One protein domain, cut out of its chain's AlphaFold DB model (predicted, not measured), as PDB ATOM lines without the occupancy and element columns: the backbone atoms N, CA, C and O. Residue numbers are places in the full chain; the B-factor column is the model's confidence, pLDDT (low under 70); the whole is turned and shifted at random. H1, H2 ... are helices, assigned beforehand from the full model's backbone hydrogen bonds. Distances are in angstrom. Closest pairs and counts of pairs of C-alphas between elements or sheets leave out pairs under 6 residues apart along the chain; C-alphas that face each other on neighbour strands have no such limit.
ATOM      1  N   ARG A  19      29.440 -22.860 -33.589       93.31
ATOM      2  CA  ARG A  19      29.460 -22.296 -34.944       93.31
ATOM      3  C   ARG A  19      28.287 -22.707 -35.823       93.31
ATOM      4  O   ARG A  19      28.115 -22.156 -36.903       93.31
ATOM      5  N   VAL A  20      27.478 -23.670 -35.374       92.38
ATOM      6  CA  VAL A  20      26.199 -24.008 -36.016       92.38
ATOM      7  C   VAL A  20      25.181 -22.878 -35.835       92.38
ATOM      8  O   VAL A  20      24.339 -22.683 -36.704       92.38
ATOM      9  N   GLN A  21      25.247 -22.154 -34.715       91.88
ATOM     10  CA  GLN A  21      24.347 -21.039 -34.413       91.88
ATOM     11  C   GLN A  21      24.987 -19.689 -34.742       91.88
ATOM     12  O   GLN A  21      24.312 -18.827 -35.294       91.88
ATOM     13  N   ASP A  22      26.277 -19.529 -34.439       93.50
ATOM     14  CA  ASP A  22      27.032 -18.307 -34.712       93.50
ATOM     15  C   ASP A  22      28.370 -18.641 -35.396       93.50
ATOM     16  O   ASP A  22      29.320 -19.032 -34.715       93.50
ATOM     17  N   PRO A  23      28.479 -18.497 -36.731       90.25
ATOM     18  CA  PRO A  23      29.708 -18.778 -37.474       90.25
ATOM     19  C   PRO A  23      30.948 -18.014 -36.987       90.25
ATOM     20  O   PRO A  23      32.068 -18.479 -37.224       90.25
ATOM     21  N   GLU A  24      30.767 -16.882 -36.303       89.00
ATOM     22  CA  GLU A  24      31.858 -16.070 -35.760       89.00
ATOM     23  C   GLU A  24      32.294 -16.526 -34.363       89.00
ATOM     24  O   GLU A  24      33.362 -16.133 -33.904       89.00
ATOM     25  N   GLU A  25      31.546 -17.411 -33.703       92.38
ATOM     26  CA  GLU A  25      31.916 -17.947 -32.397       92.38
ATOM     27  C   GLU A  25      33.178 -18.826 -32.496       92.38
ATOM     28  O   GLU A  25      33.312 -19.726 -33.334       92.38
ATOM     29  N   TYR A  26      34.150 -18.555 -31.631       88.88
ATOM     30  CA  TYR A  26      35.470 -19.197 -31.627       88.88
ATOM     31  C   TYR A  26      35.913 -19.648 -30.231       88.88
ATOM     32  O   TYR A  26      37.033 -20.142 -30.061       88.88
ATOM     33  N   SER A  27      35.032 -19.526 -29.236       94.56
ATOM     34  CA  SER A  27      35.248 -19.980 -27.868       94.56
ATOM     35  C   SER A  27      35.645 -21.465 -27.849       94.56
ATOM     36  O   SER A  27      34.952 -22.300 -28.444       94.56
ATOM     37  N   PRO A  28      36.743 -21.831 -27.165       95.69
ATOM     38  CA  PRO A  28      37.273 -23.192 -27.161       95.69
ATOM     39  C   PRO A  28      36.320 -24.246 -26.602       95.69
ATOM     40  O   PRO A  28      35.483 -23.965 -25.745       95.69
ATOM     41  N   VAL A  29      36.529 -25.515 -26.971       96.50
ATOM     42  CA  VAL A  29      35.776 -26.645 -26.387       96.50
ATOM     43  C   VAL A  29      35.872 -26.655 -24.858       96.50
ATOM     44  O   VAL A  29      34.889 -26.954 -24.187       96.50
ATOM     45  N   ALA A  30      37.025 -26.287 -24.296       97.19
ATOM     46  CA  ALA A  30      37.215 -26.211 -22.849       97.19
ATOM     47  C   ALA A  30      36.271 -25.198 -22.170       97.19
ATOM     48  O   ALA A  30      35.766 -25.481 -21.084       97.19
ATOM     49  N   TYR A  31      35.996 -24.062 -22.823       97.75
ATOM     50  CA  TYR A  31      35.016 -23.080 -22.357       97.75
ATOM     51  C   TYR A  31      33.611 -23.690 -22.348       97.75
ATOM     52  O   TYR A  31      32.943 -23.681 -21.315       97.75
ATOM     53  N   TRP A  32      33.189 -24.295 -23.461       96.56
ATOM     54  CA  TRP A  32      31.848 -24.875 -23.585       96.56
ATOM     55  C   TRP A  32      31.610 -26.052 -22.649       96.56
ATOM     56  O   TRP A  32      30.551 -26.136 -22.033       96.56
ATOM     57  N   CYS A  33      32.593 -26.939 -22.490       96.94
ATOM     58  CA  CYS A  33      32.505 -28.027 -21.523       96.94
ATOM     59  C   CYS A  33      32.295 -27.478 -20.107       96.94
ATOM     60  O   CYS A  33      31.382 -27.932 -19.425       96.94
ATOM     61  N   TYR A  34      33.068 -26.466 -19.698       97.56
ATOM     62  CA  TYR A  34      32.904 -25.828 -18.391       97.56
ATOM     63  C   TYR A  34      31.548 -25.146 -18.229       97.56
ATOM     64  O   TYR A  34      30.917 -25.320 -17.197       97.56
ATOM     65  N   LYS A  35      31.041 -24.451 -19.251       95.75
ATOM     66  CA  LYS A  35      29.704 -23.837 -19.204       95.75
ATOM     67  C   LYS A  35      28.560 -24.838 -19.015       95.75
ATOM     68  O   LYS A  35      27.486 -24.423 -18.605       95.75
ATOM     69  N   VAL A  36      28.772 -26.117 -19.335       95.69
ATOM     70  CA  VAL A  36      27.762 -27.175 -19.182       95.69
ATOM     71  C   VAL A  36      27.890 -27.902 -17.845       95.69
ATOM     72  O   VAL A  36      26.873 -28.234 -17.245       95.69
ATOM     73  N   VAL A  37      29.115 -28.205 -17.406       95.62
ATOM     74  CA  VAL A  37      29.349 -29.045 -16.214       95.62
ATOM     75  C   VAL A  37      29.723 -28.248 -14.966       95.62
ATOM     76  O   VAL A  37      29.568 -28.757 -13.865       95.62
ATOM     77  N   GLU A  38      30.235 -27.030 -15.142       94.94
ATOM     78  CA  GLU A  38      30.642 -26.081 -14.095       94.94
ATOM     79  C   GLU A  38      31.659 -26.638 -13.074       94.94
ATOM     80  O   GLU A  38      31.796 -26.148 -11.953       94.94
ATOM     81  N   THR A  39      32.452 -27.635 -13.480       93.06
ATOM     82  CA  THR A  39      33.556 -28.212 -12.695       93.06
ATOM     83  C   THR A  39      34.913 -27.861 -13.304       93.06
ATOM     84  O   THR A  39      35.025 -27.524 -14.479       93.06
ATOM     85  N   ASP A  40      35.972 -27.943 -12.495       94.88
ATOM     86  CA  ASP A  40      37.358 -27.860 -12.981       94.88
ATOM     87  C   ASP A  40      37.706 -26.564 -13.739       94.88
ATOM     88  O   ASP A  40      38.431 -26.581 -14.734       94.88
ATOM     89  N   ILE A  41      37.245 -25.412 -13.230       97.44
ATOM     90  CA  ILE A  41      37.487 -24.073 -13.813       97.44
ATOM     91  C   ILE A  41      38.955 -23.821 -14.206       97.44
ATOM     92  O   ILE A  41      39.237 -23.157 -15.201       97.44
ATOM     93  N   TRP A  42      39.919 -24.378 -13.464       97.81
ATOM     94  CA  TRP A  42      41.338 -24.229 -13.783       97.81
ATOM     95  C   TRP A  42      41.746 -25.017 -15.040       97.81
ATOM     96  O   TRP A  42      42.568 -24.524 -15.810       97.81
ATOM     97  N   ILE A  43      41.159 -26.193 -15.292       97.38
ATOM     98  CA  ILE A  43      41.359 -26.967 -16.530       97.38
ATOM     99  C   ILE A  43      40.721 -26.217 -17.699       97.38
ATOM    100  O   ILE A  43      41.347 -26.066 -18.751       97.38
ATOM    101  N   ALA A  44      39.509 -25.692 -17.497       97.88
ATOM    102  CA  ALA A  44      38.815 -24.875 -18.487       97.88
ATOM    103  C   ALA A  44      39.648 -23.651 -18.890       97.88
ATOM    104  O   ALA A  44      39.845 -23.388 -20.078       97.88
ATOM    105  N   ALA A  45      40.217 -22.954 -17.902       98.06
ATOM    106  CA  ALA A  45      41.115 -21.829 -18.118       98.06
ATOM    107  C   ALA A  45      42.382 -22.238 -18.880       98.06
ATOM    108  O   ALA A  45      42.760 -21.561 -19.831       98.06
ATOM    109  N   VAL A  46      43.025 -23.354 -18.515       97.88
ATOM    110  CA  VAL A  46      44.200 -23.872 -19.239       97.88
ATOM    111  C   VAL A  46      43.874 -24.120 -20.713       97.88
ATOM    112  O   VAL A  46      44.642 -23.692 -21.575       97.88
ATOM    113  N   GLY A  47      42.730 -24.746 -21.007       96.88
ATOM    114  CA  GLY A  47      42.266 -24.964 -22.379       96.88
ATOM    115  C   GLY A  47      42.011 -23.656 -23.131       96.88
ATOM    116  O   GLY A  47      42.491 -23.497 -24.249       96.88
ATOM    117  N   CYS A  48      41.362 -22.681 -22.486       97.31
ATOM    118  CA  CYS A  48      41.128 -21.357 -23.066       97.31
ATOM    119  C   CYS A  48      42.437 -20.657 -23.454       97.31
ATOM    120  O   CYS A  48      42.616 -20.267 -24.606       97.31
ATOM    121  N   ILE A  49      43.405 -20.578 -22.536       95.94
ATOM    122  CA  ILE A  49      44.713 -19.970 -22.833       95.94
ATOM    123  C   ILE A  49      45.470 -20.783 -23.902       95.94
ATOM    124  O   ILE A  49      46.245 -20.224 -24.683       95.94
ATOM    125  N   GLY A  50      45.274 -22.105 -23.950       93.19
ATOM    126  CA  GLY A  50      45.846 -23.005 -24.960       93.19
ATOM    127  C   GLY A  50      45.440 -22.632 -26.382       93.19
ATOM    128  O   GLY A  50      46.296 -22.583 -27.272       93.19
ATOM    129  N   ASP A  51      44.170 -22.279 -26.548       91.81
ATOM    130  CA  ASP A  51      43.556 -21.863 -27.811       91.81
ATOM    131  C   ASP A  51      43.545 -20.341 -28.009       91.81
ATOM    132  O   ASP A  51      42.816 -19.817 -28.844       91.81
ATOM    133  N   ASN A  52      44.403 -19.623 -27.278       90.38
ATOM    134  CA  ASN A  52      44.532 -18.168 -27.340       90.38
ATOM    135  C   ASN A  52      43.208 -17.413 -27.093       90.38
ATOM    136  O   ASN A  52      42.925 -16.399 -27.728       90.38
ATOM    137  N   PHE A  53      42.415 -17.886 -26.137       93.56
ATOM    138  CA  PHE A  53      41.154 -17.283 -25.730       93.56
ATOM    139  C   PHE A  53      41.243 -16.790 -24.284       93.56
ATOM    140  O   PHE A  53      41.654 -17.535 -23.389       93.56
ATOM    141  N   LEU A  54      40.856 -15.535 -24.041       94.94
ATOM    142  CA  LEU A  54      40.758 -14.986 -22.690       94.94
ATOM    143  C   LEU A  54      39.404 -15.406 -22.091       94.94
ATOM    144  O   LEU A  54      38.375 -14.928 -22.564       94.94
ATOM    145  N   PRO A  55      39.367 -16.300 -21.086       95.56
ATOM    146  CA  PRO A  55      38.101 -16.819 -20.590       95.56
ATOM    147  C   PRO A  55      37.288 -15.719 -19.880       95.56
ATOM    148  O   PRO A  55      37.835 -15.049 -19.003       95.56
ATOM    149  N   PRO A  56      35.976 -15.581 -20.158       96.06
ATOM    150  CA  PRO A  56      35.101 -14.643 -19.447       96.06
ATOM    151  C   PRO A  56      35.043 -14.863 -17.927       96.06
ATOM    152  O   PRO A  56      34.763 -13.939 -17.177       96.06
ATOM    153  N   PHE A  57      35.345 -16.079 -17.461       96.81
ATOM    154  CA  PHE A  57      35.389 -16.457 -16.044       96.81
ATOM    155  C   PHE A  57      36.770 -16.239 -15.386       96.81
ATOM    156  O   PHE A  57      37.083 -16.844 -14.360       96.81
ATOM    157  N   LEU A  58      37.645 -15.407 -15.966       96.62
ATOM    158  CA  LEU A  58      38.986 -15.164 -15.414       96.62
ATOM    159  C   LEU A  58      38.954 -14.520 -14.016       96.62
ATOM    160  O   LEU A  58      39.840 -14.792 -13.201       96.62
ATOM    161  N   ASP A  59      37.936 -13.703 -13.737       97.19
ATOM    162  CA  ASP A  59      37.695 -13.116 -12.414       97.19
ATOM    163  C   ASP A  59      37.427 -14.195 -11.362       97.19
ATOM    164  O   ASP A  59      38.169 -14.287 -10.383       97.19
ATOM    165  N   GLU A  60      36.470 -15.085 -11.628       97.25
ATOM    166  CA  GLU A  60      36.148 -16.230 -10.767       97.25
ATOM    167  C   GLU A  60      37.367 -17.145 -10.558       97.25
ATOM    168  O   GLU A  60      37.666 -17.578  -9.440       97.25
ATOM    169  N   LEU A  61      38.141 -17.399 -11.622       97.69
ATOM    170  CA  LEU A  61      39.379 -18.172 -11.523       97.69
ATOM    171  C   LEU A  61      40.385 -17.509 -10.575       97.69
ATOM    172  O   LEU A  61      41.028 -18.205  -9.789       97.69
ATOM    173  N   ALA A  62      40.559 -16.190 -10.666       97.25
ATOM    174  CA  ALA A  62      41.512 -15.454  -9.842       97.25
ATOM    175  C   ALA A  62      41.069 -15.366  -8.378       97.25
ATOM    176  O   ALA A  62      41.919 -15.353  -7.494       97.25
ATOM    177  N   GLU A  63      39.766 -15.342  -8.111       96.75
ATOM    178  CA  GLU A  63      39.228 -15.418  -6.751       96.75
ATOM    179  C   GLU A  63      39.468 -16.800  -6.138       96.75
ATOM    180  O   GLU A  63      39.974 -16.909  -5.020       96.75
ATOM    181  N   LYS A  64      39.192 -17.870  -6.894       96.56
ATOM    182  CA  LYS A  64      39.359 -19.253  -6.423       96.56
ATOM    183  C   LYS A  64      40.825 -19.685  -6.326       96.56
ATOM    184  O   LYS A  64      41.206 -20.416  -5.413       96.56
ATOM    185  N   TYR A  65      41.657 -19.249  -7.269       97.06
ATOM    186  CA  TYR A  65      43.075 -19.602  -7.367       97.06
ATOM    187  C   TYR A  65      43.944 -18.362  -7.666       97.06
ATOM    188  O   TYR A  65      44.565 -18.278  -8.731       97.06
ATOM    189  N   PRO A  66      44.097 -17.426  -6.710       96.25
ATOM    190  CA  PRO A  66      44.803 -16.151  -6.919       96.25
ATOM    191  C   PRO A  66      46.292 -16.303  -7.257       96.25
ATOM    192  O   PRO A  66      46.949 -15.373  -7.726       96.25
ATOM    193  N   PHE A  67      46.868 -17.483  -7.019       96.12
ATOM    194  CA  PHE A  67      48.241 -17.782  -7.408       96.12
ATOM    195  C   PHE A  67      48.392 -18.111  -8.899       96.12
ATOM    196  O   PHE A  67      49.520 -18.045  -9.392       96.12
ATOM    197  N   LEU A  68      47.320 -18.491  -9.605       97.62
ATOM    198  CA  LEU A  68      47.371 -18.829 -11.031       97.62
ATOM    199  C   LEU A  68      47.536 -17.590 -11.903       97.62
ATOM    200  O   LEU A  68      48.348 -17.595 -12.830       97.62
ATOM    201  N   VAL A  69      46.799 -16.533 -11.575       95.94
ATOM    202  CA  VAL A  69      46.758 -15.274 -12.313       95.94
ATOM    203  C   VAL A  69      46.405 -14.141 -11.344       95.94
ATOM    204  O   VAL A  69      45.639 -14.348 -10.407       95.94
ATOM    205  N   LYS A  70      46.983 -12.948 -11.532       91.19
ATOM    206  CA  LYS A  70      46.796 -11.795 -10.637       91.19
ATOM    207  C   LYS A  70      46.232 -10.596 -11.389       91.19
ATOM    208  O   LYS A  70      46.650 -10.340 -12.517       91.19
ATOM    209  N   LYS A  71      45.334  -9.849 -10.739       90.56
ATOM    210  CA  LYS A  71      44.833  -8.563 -11.237       90.56
ATOM    211  C   LYS A  71      45.894  -7.457 -11.068       90.56
ATOM    212  O   LYS A  71      46.605  -7.474 -10.062       90.56
ATOM    213  N   PRO A  72      45.975  -6.488 -12.000       91.44
ATOM    214  CA  PRO A  72      45.345  -6.492 -13.326       91.44
ATOM    215  C   PRO A  72      46.022  -7.510 -14.268       91.44
ATOM    216  O   PRO A  72      47.245  -7.631 -14.284       91.44
ATOM    217  N   TYR A  73      45.229  -8.229 -15.068       88.81
ATOM    218  CA  TYR A  73      45.686  -9.412 -15.814       88.81
ATOM    219  C   TYR A  73      46.697  -9.129 -16.941       88.81
ATOM    220  O   TYR A  73      47.573  -9.950 -17.210       88.81
ATOM    221  N   GLY A  74      46.630  -7.946 -17.559       88.31
ATOM    222  CA  GLY A  74      47.407  -7.618 -18.759       88.31
ATOM    223  C   GLY A  74      46.911  -8.362 -20.003       88.31
ATOM    224  O   GLY A  74      45.761  -8.786 -20.046       88.31
ATOM    225  N   SER A  75      47.765  -8.491 -21.025       91.38
ATOM    226  CA  SER A  75      47.399  -9.187 -22.264       91.38
ATOM    227  C   SER A  75      47.362 -10.709 -22.090       91.38
ATOM    228  O   SER A  75      47.963 -11.270 -21.168       91.38
ATOM    229  N   LEU A  76      46.697 -11.390 -23.020       92.06
ATOM    230  CA  LEU A  76      46.659 -12.848 -23.082       92.06
ATOM    231  C   LEU A  76      48.067 -13.461 -23.152       92.06
ATOM    232  O   LEU A  76      48.352 -14.445 -22.469       92.06
ATOM    233  N   GLU A  77      48.973 -12.858 -23.921       90.56
ATOM    234  CA  GLU A  77      50.371 -13.283 -24.042       90.56
ATOM    235  C   GLU A  77      51.089 -13.148 -22.701       90.56
ATOM    236  O   GLU A  77      51.814 -14.055 -22.291       90.56
ATOM    237  N   LYS A  78      50.836 -12.057 -21.966       91.94
ATOM    238  CA  LYS A  78      51.400 -11.870 -20.628       91.94
ATOM    239  C   LYS A  78      50.928 -12.966 -19.676       91.94
ATOM    240  O   LYS A  78      51.744 -13.521 -18.941       91.94
ATOM    241  N   ILE A  79      49.647 -13.331 -19.709       95.62
ATOM    242  CA  ILE A  79      49.132 -14.462 -18.922       95.62
ATOM    243  C   ILE A  79      49.831 -15.756 -19.357       95.62
ATOM    244  O   ILE A  79      50.343 -16.494 -18.513       95.62
ATOM    245  N   LYS A  80      49.900 -16.025 -20.660       94.25
ATOM    246  CA  LYS A  80      50.443 -17.269 -21.214       94.25
ATOM    247  C   LYS A  80      51.925 -17.480 -20.900       94.25
ATOM    248  O   LYS A  80      52.305 -18.596 -20.563       94.25
ATOM    249  N   TYR A  81      52.745 -16.433 -20.960       92.25
ATOM    250  CA  TYR A  81      54.200 -16.550 -20.796       92.25
ATOM    251  C   TYR A  81      54.719 -16.148 -19.408       92.25
ATOM    252  O   TYR A  81      55.837 -16.522 -19.053       92.25
ATOM    253  N   HIS A  82      53.943 -15.415 -18.601       93.62
ATOM    254  CA  HIS A  82      54.431 -14.845 -17.333       93.62
ATOM    255  C   HIS A  82      53.583 -15.187 -16.095       93.62
ATOM    256  O   HIS A  82      53.855 -14.669 -15.012       93.62
ATOM    257  N   SER A  83      52.580 -16.065 -16.208       96.88
ATOM    258  CA  SER A  83      51.760 -16.503 -15.066       96.88
ATOM    259  C   SER A  83      51.898 -17.997 -14.757       96.88
ATOM    260  O   SER A  83      52.396 -18.785 -15.566       96.88
ATOM    261  N   LYS A  84      51.407 -18.423 -13.582       98.00
ATOM    262  CA  LYS A  84      51.338 -19.854 -13.239       98.00
ATOM    263  C   LYS A  84      50.248 -20.582 -14.033       98.00
ATOM    264  O   LYS A  84      50.416 -21.767 -14.304       98.00
ATOM    265  N   LEU A  85      49.186 -19.893 -14.459       98.12
ATOM    266  CA  LEU A  85      48.226 -20.428 -15.431       98.12
ATOM    267  C   LEU A  85      48.916 -20.734 -16.770       98.12
ATOM    268  O   LEU A  85      48.734 -21.809 -17.335       98.12
ATOM    269  N   GLY A  86      49.783 -19.826 -17.222       97.06
ATOM    270  CA  GLY A  86      50.659 -20.028 -18.375       97.06
ATOM    271  C   GLY A  86      51.587 -21.235 -18.215       97.06
ATOM    272  O   GLY A  86      51.707 -22.059 -19.118       97.06
ATOM    273  N   LYS A  87      52.165 -21.422 -17.021       97.75
ATOM    274  CA  LYS A  87      52.970 -22.614 -16.710       97.75
ATOM    275  C   LYS A  87      52.166 -23.916 -16.780       97.75
ATOM    276  O   LYS A  87      52.691 -24.917 -17.258       97.75
ATOM    277  N   LEU A  88      50.914 -23.926 -16.318       98.19
ATOM    278  CA  LEU A  88      50.038 -25.093 -16.462       98.19
ATOM    279  C   LEU A  88      49.722 -25.388 -17.928       98.19
ATOM    280  O   LEU A  88      49.760 -26.548 -18.325       98.19
ATOM    281  N   ASN A  89      49.471 -24.354 -18.734       97.31
ATOM    282  CA  ASN A  89      49.310 -24.494 -20.179       97.31
ATOM    283  C   ASN A  89      50.550 -25.123 -20.829       97.31
ATOM    284  O   ASN A  89      50.419 -26.125 -21.528       97.31
ATOM    285  N   ASP A  90      51.749 -24.628 -20.517       96.81
ATOM    286  CA  ASP A  90      53.008 -25.213 -20.999       96.81
ATOM    287  C   ASP A  90      53.154 -26.688 -20.580       96.81
ATOM    288  O   ASP A  90      53.488 -27.542 -21.404       96.81
ATOM    289  N   ILE A  91      52.815 -27.029 -19.329       97.69
ATOM    290  CA  ILE A  91      52.791 -28.426 -18.871       97.69
ATOM    291  C   ILE A  91      51.836 -29.259 -19.726       97.69
ATOM    292  O   ILE A  91      52.245 -30.291 -20.259       97.69
ATOM    293  N   PHE A  92      50.588 -28.815 -19.886       97.00
ATOM    294  CA  PHE A  92      49.562 -29.532 -20.642       97.00
ATOM    295  C   PHE A  92      49.949 -29.689 -22.116       97.00
ATOM    296  O   PHE A  92      49.775 -30.772 -22.668       97.00
ATOM    297  N   SER A  93      50.532 -28.669 -22.748       95.00
ATOM    298  CA  SER A  93      50.953 -28.755 -24.150       95.00
ATOM    299  C   SER A  93      52.076 -29.778 -24.352       95.00
ATOM    300  O   SER A  93      52.037 -30.592 -25.282       95.00
ATOM    301  N   LEU A  94      53.073 -29.791 -23.460       95.62
ATOM    302  CA  LEU A  94      54.257 -30.635 -23.628       95.62
ATOM    303  C   LEU A  94      54.030 -32.097 -23.223       95.62
ATOM    304  O   LEU A  94      54.602 -32.995 -23.846       95.62
ATOM    305  N   ILE A  95      53.161 -32.391 -22.251       96.25
ATOM    306  CA  ILE A  95      52.873 -33.793 -21.881       96.25
ATOM    307  C   ILE A  95      52.124 -34.559 -22.978       96.25
ATOM    308  O   ILE A  95      52.140 -35.789 -22.970       96.25
ATOM    309  N   LEU A  96      51.511 -33.853 -23.935       94.69
ATOM    310  CA  LEU A  96      50.851 -34.427 -25.111       94.69
ATOM    311  C   LEU A  96      51.839 -34.837 -26.215       94.69
ATOM    312  O   LEU A  96      51.428 -35.298 -27.279       94.69
ATOM    313  N   LYS A  97      53.147 -34.679 -25.985       93.00
ATOM    314  CA  LYS A  97      54.200 -35.073 -26.926       93.00
ATOM    315  C   LYS A  97      54.883 -36.372 -26.492       93.00
ATOM    316  O   LYS A  97      54.918 -36.738 -25.317       93.00
ATOM    317  N   GLY A  98      55.509 -37.038 -27.463       91.12
ATOM    318  CA  GLY A  98      56.272 -38.269 -27.251       91.12
ATOM    319  C   GLY A  98      55.427 -39.538 -27.436       91.12
ATOM    320  O   GLY A  98      54.437 -39.510 -28.164       91.12
ATOM    321  N   PRO A  99      55.830 -40.675 -26.834       92.00
ATOM    322  CA  PRO A  99      55.132 -41.946 -27.014       92.00
ATOM    323  C   PRO A  99      53.687 -41.900 -26.506       92.00
ATOM    324  O   PRO A  99      53.451 -41.515 -25.360       92.00
ATOM    325  N   THR A 100      52.737 -42.387 -27.311       94.19
ATOM    326  CA  THR A 100      51.296 -42.395 -26.992       94.19
ATOM    327  C   THR A 100      50.994 -43.004 -25.624       94.19
ATOM    328  O   THR A 100      50.197 -42.461 -24.869       94.19
ATOM    329  N   SER A 101      51.681 -44.086 -25.242       95.88
ATOM    330  CA  SER A 101      51.497 -44.716 -23.928       95.88
ATOM    331  C   SER A 101      51.850 -43.787 -22.759       95.88
ATOM    332  O   SER A 101      51.184 -43.815 -21.725       95.88
ATOM    333  N   LYS A 102      52.867 -42.927 -22.902       95.88
ATOM    334  CA  LYS A 102      53.227 -41.923 -21.888       95.88
ATOM    335  C   LYS A 102      52.219 -40.784 -21.845       95.88
ATOM    336  O   LYS A 102      51.817 -40.402 -20.747       95.88
ATOM    337  N   VAL A 103      51.769 -40.321 -23.011       96.06
ATOM    338  CA  VAL A 103      50.719 -39.300 -23.129       96.06
ATOM    339  C   VAL A 103      49.445 -39.765 -22.421       96.06
ATOM    340  O   VAL A 103      48.971 -39.094 -21.509       96.06
ATOM    341  N   MET A 104      48.942 -40.957 -22.751       97.81
ATOM    342  CA  MET A 104      47.703 -41.486 -22.169       97.81
ATOM    343  C   MET A 104      47.799 -41.706 -20.657       97.81
ATOM    344  O   MET A 104      46.832 -41.458 -19.939       97.81
ATOM    345  N   ASN A 105      48.967 -42.113 -20.148       98.00
ATOM    346  CA  ASN A 105      49.189 -42.199 -18.704       98.00
ATOM    347  C   ASN A 105      49.128 -40.823 -18.030       98.00
ATOM    348  O   ASN A 105      48.508 -40.700 -16.975       98.00
ATOM    349  N   CYS A 106      49.727 -39.791 -18.634       97.75
ATOM    350  CA  CYS A 106      49.638 -38.427 -18.110       97.75
ATOM    351  C   CYS A 106      48.189 -37.930 -18.118       97.75
ATOM    352  O   CYS A 106      47.722 -37.450 -17.091       97.75
ATOM    353  N   VAL A 107      47.456 -38.121 -19.221       97.00
ATOM    354  CA  VAL A 107      46.033 -37.750 -19.329       97.00
ATOM    355  C   VAL A 107      45.204 -38.448 -18.250       97.00
ATOM    356  O   VAL A 107      44.480 -37.786 -17.515       97.00
ATOM    357  N   LYS A 108      45.364 -39.766 -18.070       97.56
ATOM    358  CA  LYS A 108      44.665 -40.520 -17.016       97.56
ATOM    359  C   LYS A 108      44.975 -39.984 -15.618       97.56
ATOM    360  O   LYS A 108      44.086 -39.935 -14.775       97.56
ATOM    361  N   ILE A 109      46.218 -39.594 -15.351       96.75
ATOM    362  CA  ILE A 109      46.580 -38.995 -14.065       96.75
ATOM    363  C   ILE A 109      45.931 -37.620 -13.897       96.75
ATOM    364  O   ILE A 109      45.389 -37.358 -12.827       96.75
ATOM    365  N   LEU A 110      45.934 -36.781 -14.936       95.56
ATOM    366  CA  LEU A 110      45.314 -35.456 -14.896       95.56
ATOM    367  C   LEU A 110      43.823 -35.512 -14.549       95.56
ATOM    368  O   LEU A 110      43.375 -34.666 -13.788       95.56
ATOM    369  N   THR A 111      43.086 -36.542 -14.991       94.75
ATOM    370  CA  THR A 111      41.667 -36.737 -14.601       94.75
ATOM    371  C   THR A 111      41.438 -36.952 -13.101       94.75
ATOM    372  O   THR A 111      40.299 -37.040 -12.662       94.75
ATOM    373  N   ARG A 112      42.508 -37.102 -12.314       94.31
ATOM    374  CA  ARG A 112      42.463 -37.344 -10.867       94.31
ATOM    375  C   ARG A 112      43.107 -36.213 -10.073       94.31
ATOM    376  O   ARG A 112      43.279 -36.374  -8.873       94.31
ATOM    377  N   ILE A 113      43.570 -35.145 -10.720       94.19
ATOM    378  CA  ILE A 113      44.165 -33.995 -10.035       94.19
ATOM    379  C   ILE A 113      43.074 -32.951  -9.836       94.19
ATOM    380  O   ILE A 113      42.641 -32.327 -10.795       94.19
ATOM    381  N   ASP A 114      42.678 -32.736  -8.585       91.19
ATOM    382  CA  ASP A 114      41.577 -31.823  -8.249       91.19
ATOM    383  C   ASP A 114      42.058 -30.376  -8.058       91.19
ATOM    384  O   ASP A 114      41.303 -29.416  -8.220       91.19
ATOM    385  N   ASN A 115      43.338 -30.200  -7.705       94.88
ATOM    386  CA  ASN A 115      43.918 -28.896  -7.406       94.88
ATOM    387  C   ASN A 115      45.159 -28.619  -8.279       94.88
ATOM    388  O   ASN A 115      46.123 -29.390  -8.236       94.88
ATOM    389  N   PRO A 116      45.199 -27.488  -9.013       96.56
ATOM    390  CA  PRO A 116      46.322 -27.137  -9.888       96.56
ATOM    391  C   PRO A 116      47.650 -26.971  -9.139       96.56
ATOM    392  O   PRO A 116      48.730 -27.140  -9.711       96.56
ATOM    393  N   GLU A 117      47.595 -26.645  -7.848       96.12
ATOM    394  CA  GLU A 117      48.777 -26.494  -7.010       96.12
ATOM    395  C   GLU A 117      49.574 -27.799  -6.887       96.12
ATOM    396  O   GLU A 117      50.797 -27.771  -6.743       96.12
ATOM    397  N   GLU A 118      48.908 -28.944  -7.004       95.75
ATOM    398  CA  GLU A 118      49.552 -30.247  -6.935       95.75
ATOM    399  C   GLU A 118      50.576 -30.447  -8.059       95.75
ATOM    400  O   GLU A 118      51.702 -30.878  -7.803       95.75
ATOM    401  N   LEU A 119      50.211 -30.065  -9.288       96.25
ATOM    402  CA  LEU A 119      51.115 -30.067 -10.439       96.25
ATOM    403  C   LEU A 119      52.204 -29.010 -10.297       96.25
ATOM    404  O   LEU A 119      53.359 -29.280 -10.604       96.25
ATOM    405  N   LEU A 120      51.863 -27.814  -9.819       96.50
ATOM    406  CA  LEU A 120      52.835 -26.725  -9.698       96.50
ATOM    407  C   LEU A 120      53.883 -26.984  -8.610       96.50
ATOM    408  O   LEU A 120      55.026 -26.557  -8.756       96.50
ATOM    409  N   LYS A 121      53.508 -27.665  -7.521       94.19
ATOM    410  CA  LYS A 121      54.415 -28.004  -6.416       94.19
ATOM    411  C   LYS A 121      55.070 -29.378  -6.571       94.19
ATOM    412  O   LYS A 121      56.073 -29.624  -5.910       94.19
ATOM    413  N   GLY A 122      54.504 -30.280  -7.375       92.31
ATOM    414  CA  GLY A 122      55.051 -31.622  -7.606       92.31
ATOM    415  C   GLY A 122      55.111 -32.509  -6.359       92.31
ATOM    416  O   GLY A 122      55.996 -33.352  -6.252       92.31
ATOM    417  N   LYS A 123      54.204 -32.306  -5.396       84.81
ATOM    418  CA  LYS A 123      54.285 -32.912  -4.050       84.81
ATOM    419  C   LYS A 123      53.735 -34.335  -3.937       84.81
ATOM    420  O   LYS A 123      53.869 -34.950  -2.887       84.81
ATOM    421  N   THR A 124      53.105 -34.857  -4.983       94.38
ATOM    422  CA  THR A 124      52.484 -36.187  -4.982       94.38
ATOM    423  C   THR A 124      53.177 -37.094  -5.991       94.38
ATOM    424  O   THR A 124      53.764 -36.630  -6.970       94.38
ATOM    425  N   SER A 125      53.071 -38.411  -5.805       94.38
ATOM    426  CA  SER A 125      53.573 -39.385  -6.782       94.38
ATOM    427  C   SER A 125      52.906 -39.227  -8.153       94.38
ATOM    428  O   SER A 125      53.566 -39.361  -9.187       94.38
ATOM    429  N   ARG A 126      51.611 -38.881  -8.173       95.62
ATOM    430  CA  ARG A 126      50.842 -38.656  -9.402       95.62
ATOM    431  C   ARG A 126      51.316 -37.398 -10.143       95.62
ATOM    432  O   ARG A 126      51.640 -37.489 -11.327       95.62
ATOM    433  N   ALA A 127      51.494 -36.271  -9.449       96.75
ATOM    434  CA  ALA A 127      52.087 -35.073 -10.040       96.75
ATOM    435  C   ALA A 127      53.537 -35.323 -10.477       96.75
ATOM    436  O   ALA A 127      53.915 -34.958 -11.588       96.75
ATOM    437  N   GLY A 128      54.327 -36.022  -9.661       97.12
ATOM    438  CA  GLY A 128      55.709 -36.385  -9.974       97.12
ATOM    439  C   GLY A 128      55.843 -37.195 -11.267       97.12
ATOM    440  O   GLY A 128      56.758 -36.947 -12.051       97.12
ATOM    441  N   TYR A 129      54.910 -38.110 -11.551       97.00
ATOM    442  CA  TYR A 129      54.885 -38.839 -12.824       97.00
ATOM    443  C   TYR A 129      54.697 -37.895 -14.019       97.00
ATOM    444  O   TYR A 129      55.468 -37.958 -14.981       97.00
ATOM    445  N   VAL A 130      53.689 -37.017 -13.953       98.00
ATOM    446  CA  VAL A 130      53.380 -36.049 -15.019       98.00
ATOM    447  C   VAL A 130      54.566 -35.110 -15.228       98.00
ATOM    448  O   VAL A 130      55.032 -34.946 -16.355       98.00
ATOM    449  N   LEU A 131      55.121 -34.570 -14.141       98.06
ATOM    450  CA  LEU A 131      56.259 -33.655 -14.176       98.06
ATOM    451  C   LEU A 131      57.543 -34.314 -14.686       98.06
ATOM    452  O   LEU A 131      58.334 -33.656 -15.357       98.06
ATOM    453  N   LYS A 132      57.753 -35.609 -14.432       97.44
ATOM    454  CA  LYS A 132      58.895 -36.352 -14.984       97.44
ATOM    455  C   LYS A 132      58.810 -36.466 -16.506       97.44
ATOM    456  O   LYS A 132      59.822 -36.295 -17.183       97.44
ATOM    457  N   HIS A 133      57.625 -36.763 -17.045       97.00
ATOM    458  CA  HIS A 133      57.411 -36.786 -18.498       97.00
ATOM    459  C   HIS A 133      57.529 -35.384 -19.094       97.00
ATOM    460  O   HIS A 133      58.284 -35.196 -20.046       97.00
ATOM    461  N   TYR A 134      56.873 -34.398 -18.478       97.50
ATOM    462  CA  TYR A 134      56.980 -32.988 -18.847       97.50
ATOM    463  C   TYR A 134      58.438 -32.529 -18.926       97.50
ATOM    464  O   TYR A 134      58.846 -32.037 -19.971       97.50
ATOM    465  N   LYS A 135      59.242 -32.761 -17.878       97.25
ATOM    466  CA  LYS A 135      60.655 -32.362 -17.836       97.25
ATOM    467  C   LYS A 135      61.435 -32.937 -19.015       97.25
ATOM    468  O   LYS A 135      62.110 -32.199 -19.712       97.25
ATOM    469  N   LYS A 136      61.268 -34.230 -19.305       95.69
ATOM    470  CA  LYS A 136      61.946 -34.874 -20.440       95.69
ATOM    471  C   LYS A 136      61.611 -34.217 -21.784       95.69
ATOM    472  O   LYS A 136      62.481 -34.114 -22.642       95.69
ATOM    473  N   ILE A 137      60.349 -33.842 -21.999       95.69
ATOM    474  CA  ILE A 137      59.942 -33.149 -23.227       95.69
ATOM    475  C   ILE A 137      60.436 -31.700 -23.216       95.69
ATOM    476  O   ILE A 137      60.863 -31.209 -24.256       95.69
ATOM    477  N   ARG A 138      60.400 -31.041 -22.054       96.19
ATOM    478  CA  ARG A 138      60.834 -29.658 -21.873       96.19
ATOM    479  C   ARG A 138      62.329 -29.488 -22.120       96.19
ATOM    480  O   ARG A 138      62.682 -28.588 -22.860       96.19
ATOM    481  N   ASP A 139      63.169 -30.384 -21.612       95.12
ATOM    482  CA  ASP A 139      64.617 -30.346 -21.848       95.12
ATOM    483  C   ASP A 139      64.915 -30.381 -23.364       95.12
ATOM    484  O   ASP A 139      65.627 -29.535 -23.893       95.12
ATOM    485  N   ALA A 140      64.257 -31.285 -24.103       93.50
ATOM    486  CA  ALA A 140      64.387 -31.360 -25.559       93.50
ATOM    487  C   ALA A 140      63.750 -30.165 -26.300       93.50
ATOM    488  O   ALA A 140      64.184 -29.815 -27.394       93.50
TER     489      ALA A 140
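AT A GLANCE: This is residues 19 to 140 of the 250 residues of an uncharacterized protein of Candidatus Woesearchaeota archaeon (UniProt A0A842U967). Eight helices make two groups joined through H5 in the middle: on one side of it the helical hairpin of H1 and H2, with H3 beside H2, and on the other side H6, H7 and H8. H2 and H5 cross near the centre, H4 makes a corner with the beginning of H5, and residues 20 to 25 stick out as a free tail before H1. The printed part has 122 residues with eight named helices, H1 to H8 in order along the chain, and no named strand; the class is all helix, with mostly crossed packing. The whole is compact, with a radius of gyration of the C-alphas of 14.7 A and spans of 40 by 34 by 28 A.

HOW THE PARTS SIT: H1, residues 29 to 37, and H2, residues 41 to 50, touch and form a hairpin, opposite ways at a shallow tilt of 17 degrees; their closest C-alphas, of Ala 30 and Ala 44, are 4.8 A apart. H2 forms another hairpin with H3, residues 58 to 64, at 37 degrees, a tilt only just steep; their closest C-alphas, of Ile 41 and Leu 61, are 6.6 A apart. H4, residues 76 to 82, and H5, residues 84 to 95, touch only at the corner, with the C-alphas of Lys 80 and Gly 86 closest at 4.0 A. H5 is the hub and touches four helices. It touches H2 at 70.4 degrees, only just about perpendicular, with the C-alphas of Val 46 and Asn 89 closest at 5.2 A. H6, residues 100 to 110, is close to H5 but not clearly touching, the C-alphas of Ile 95 and Val 103 being closest at 6.0 A. H7, residues 116 to 121, touches H5 about perpendicular, at 84 degrees, with the C-alphas of Leu 88 and Leu 120 closest at 7.5 A. H8, residues 125 to 140, touches H5 at Ile 95 and Tyr 134, closest C-alphas 5.2 A, H6 at Cys 106 and Val 130, 5.4 A, and H7 at Leu 119 and Ala 127, 5.1 A. H1 and H8 are apart. Every O i to N i+4 pair is within hydrogen-bond range in H1 to H7; in H8, 11 of 12 are.

IN THESE COORDINATES: H1 begins at C-alpha 29 (35.776, -26.645, -26.387). From first to last C-alpha H2 is 14.0 A long, H5 16.5 A, H6 15.2 A and H8 23.1 A. H5 begins at C-alpha 84 (51.338, -19.854, -13.239), and H8 ends at C-alpha 140 (64.387, -31.360, -25.559).

THE WHOLE: The C-alphas of Gln 21 and Lys 123, the two farthest apart, are 44.3 A apart. The printed part has no cut, and H3 to H4 is the one long link. The mean pLDDT of the printed part is 95.2, and no printed residue is under 70.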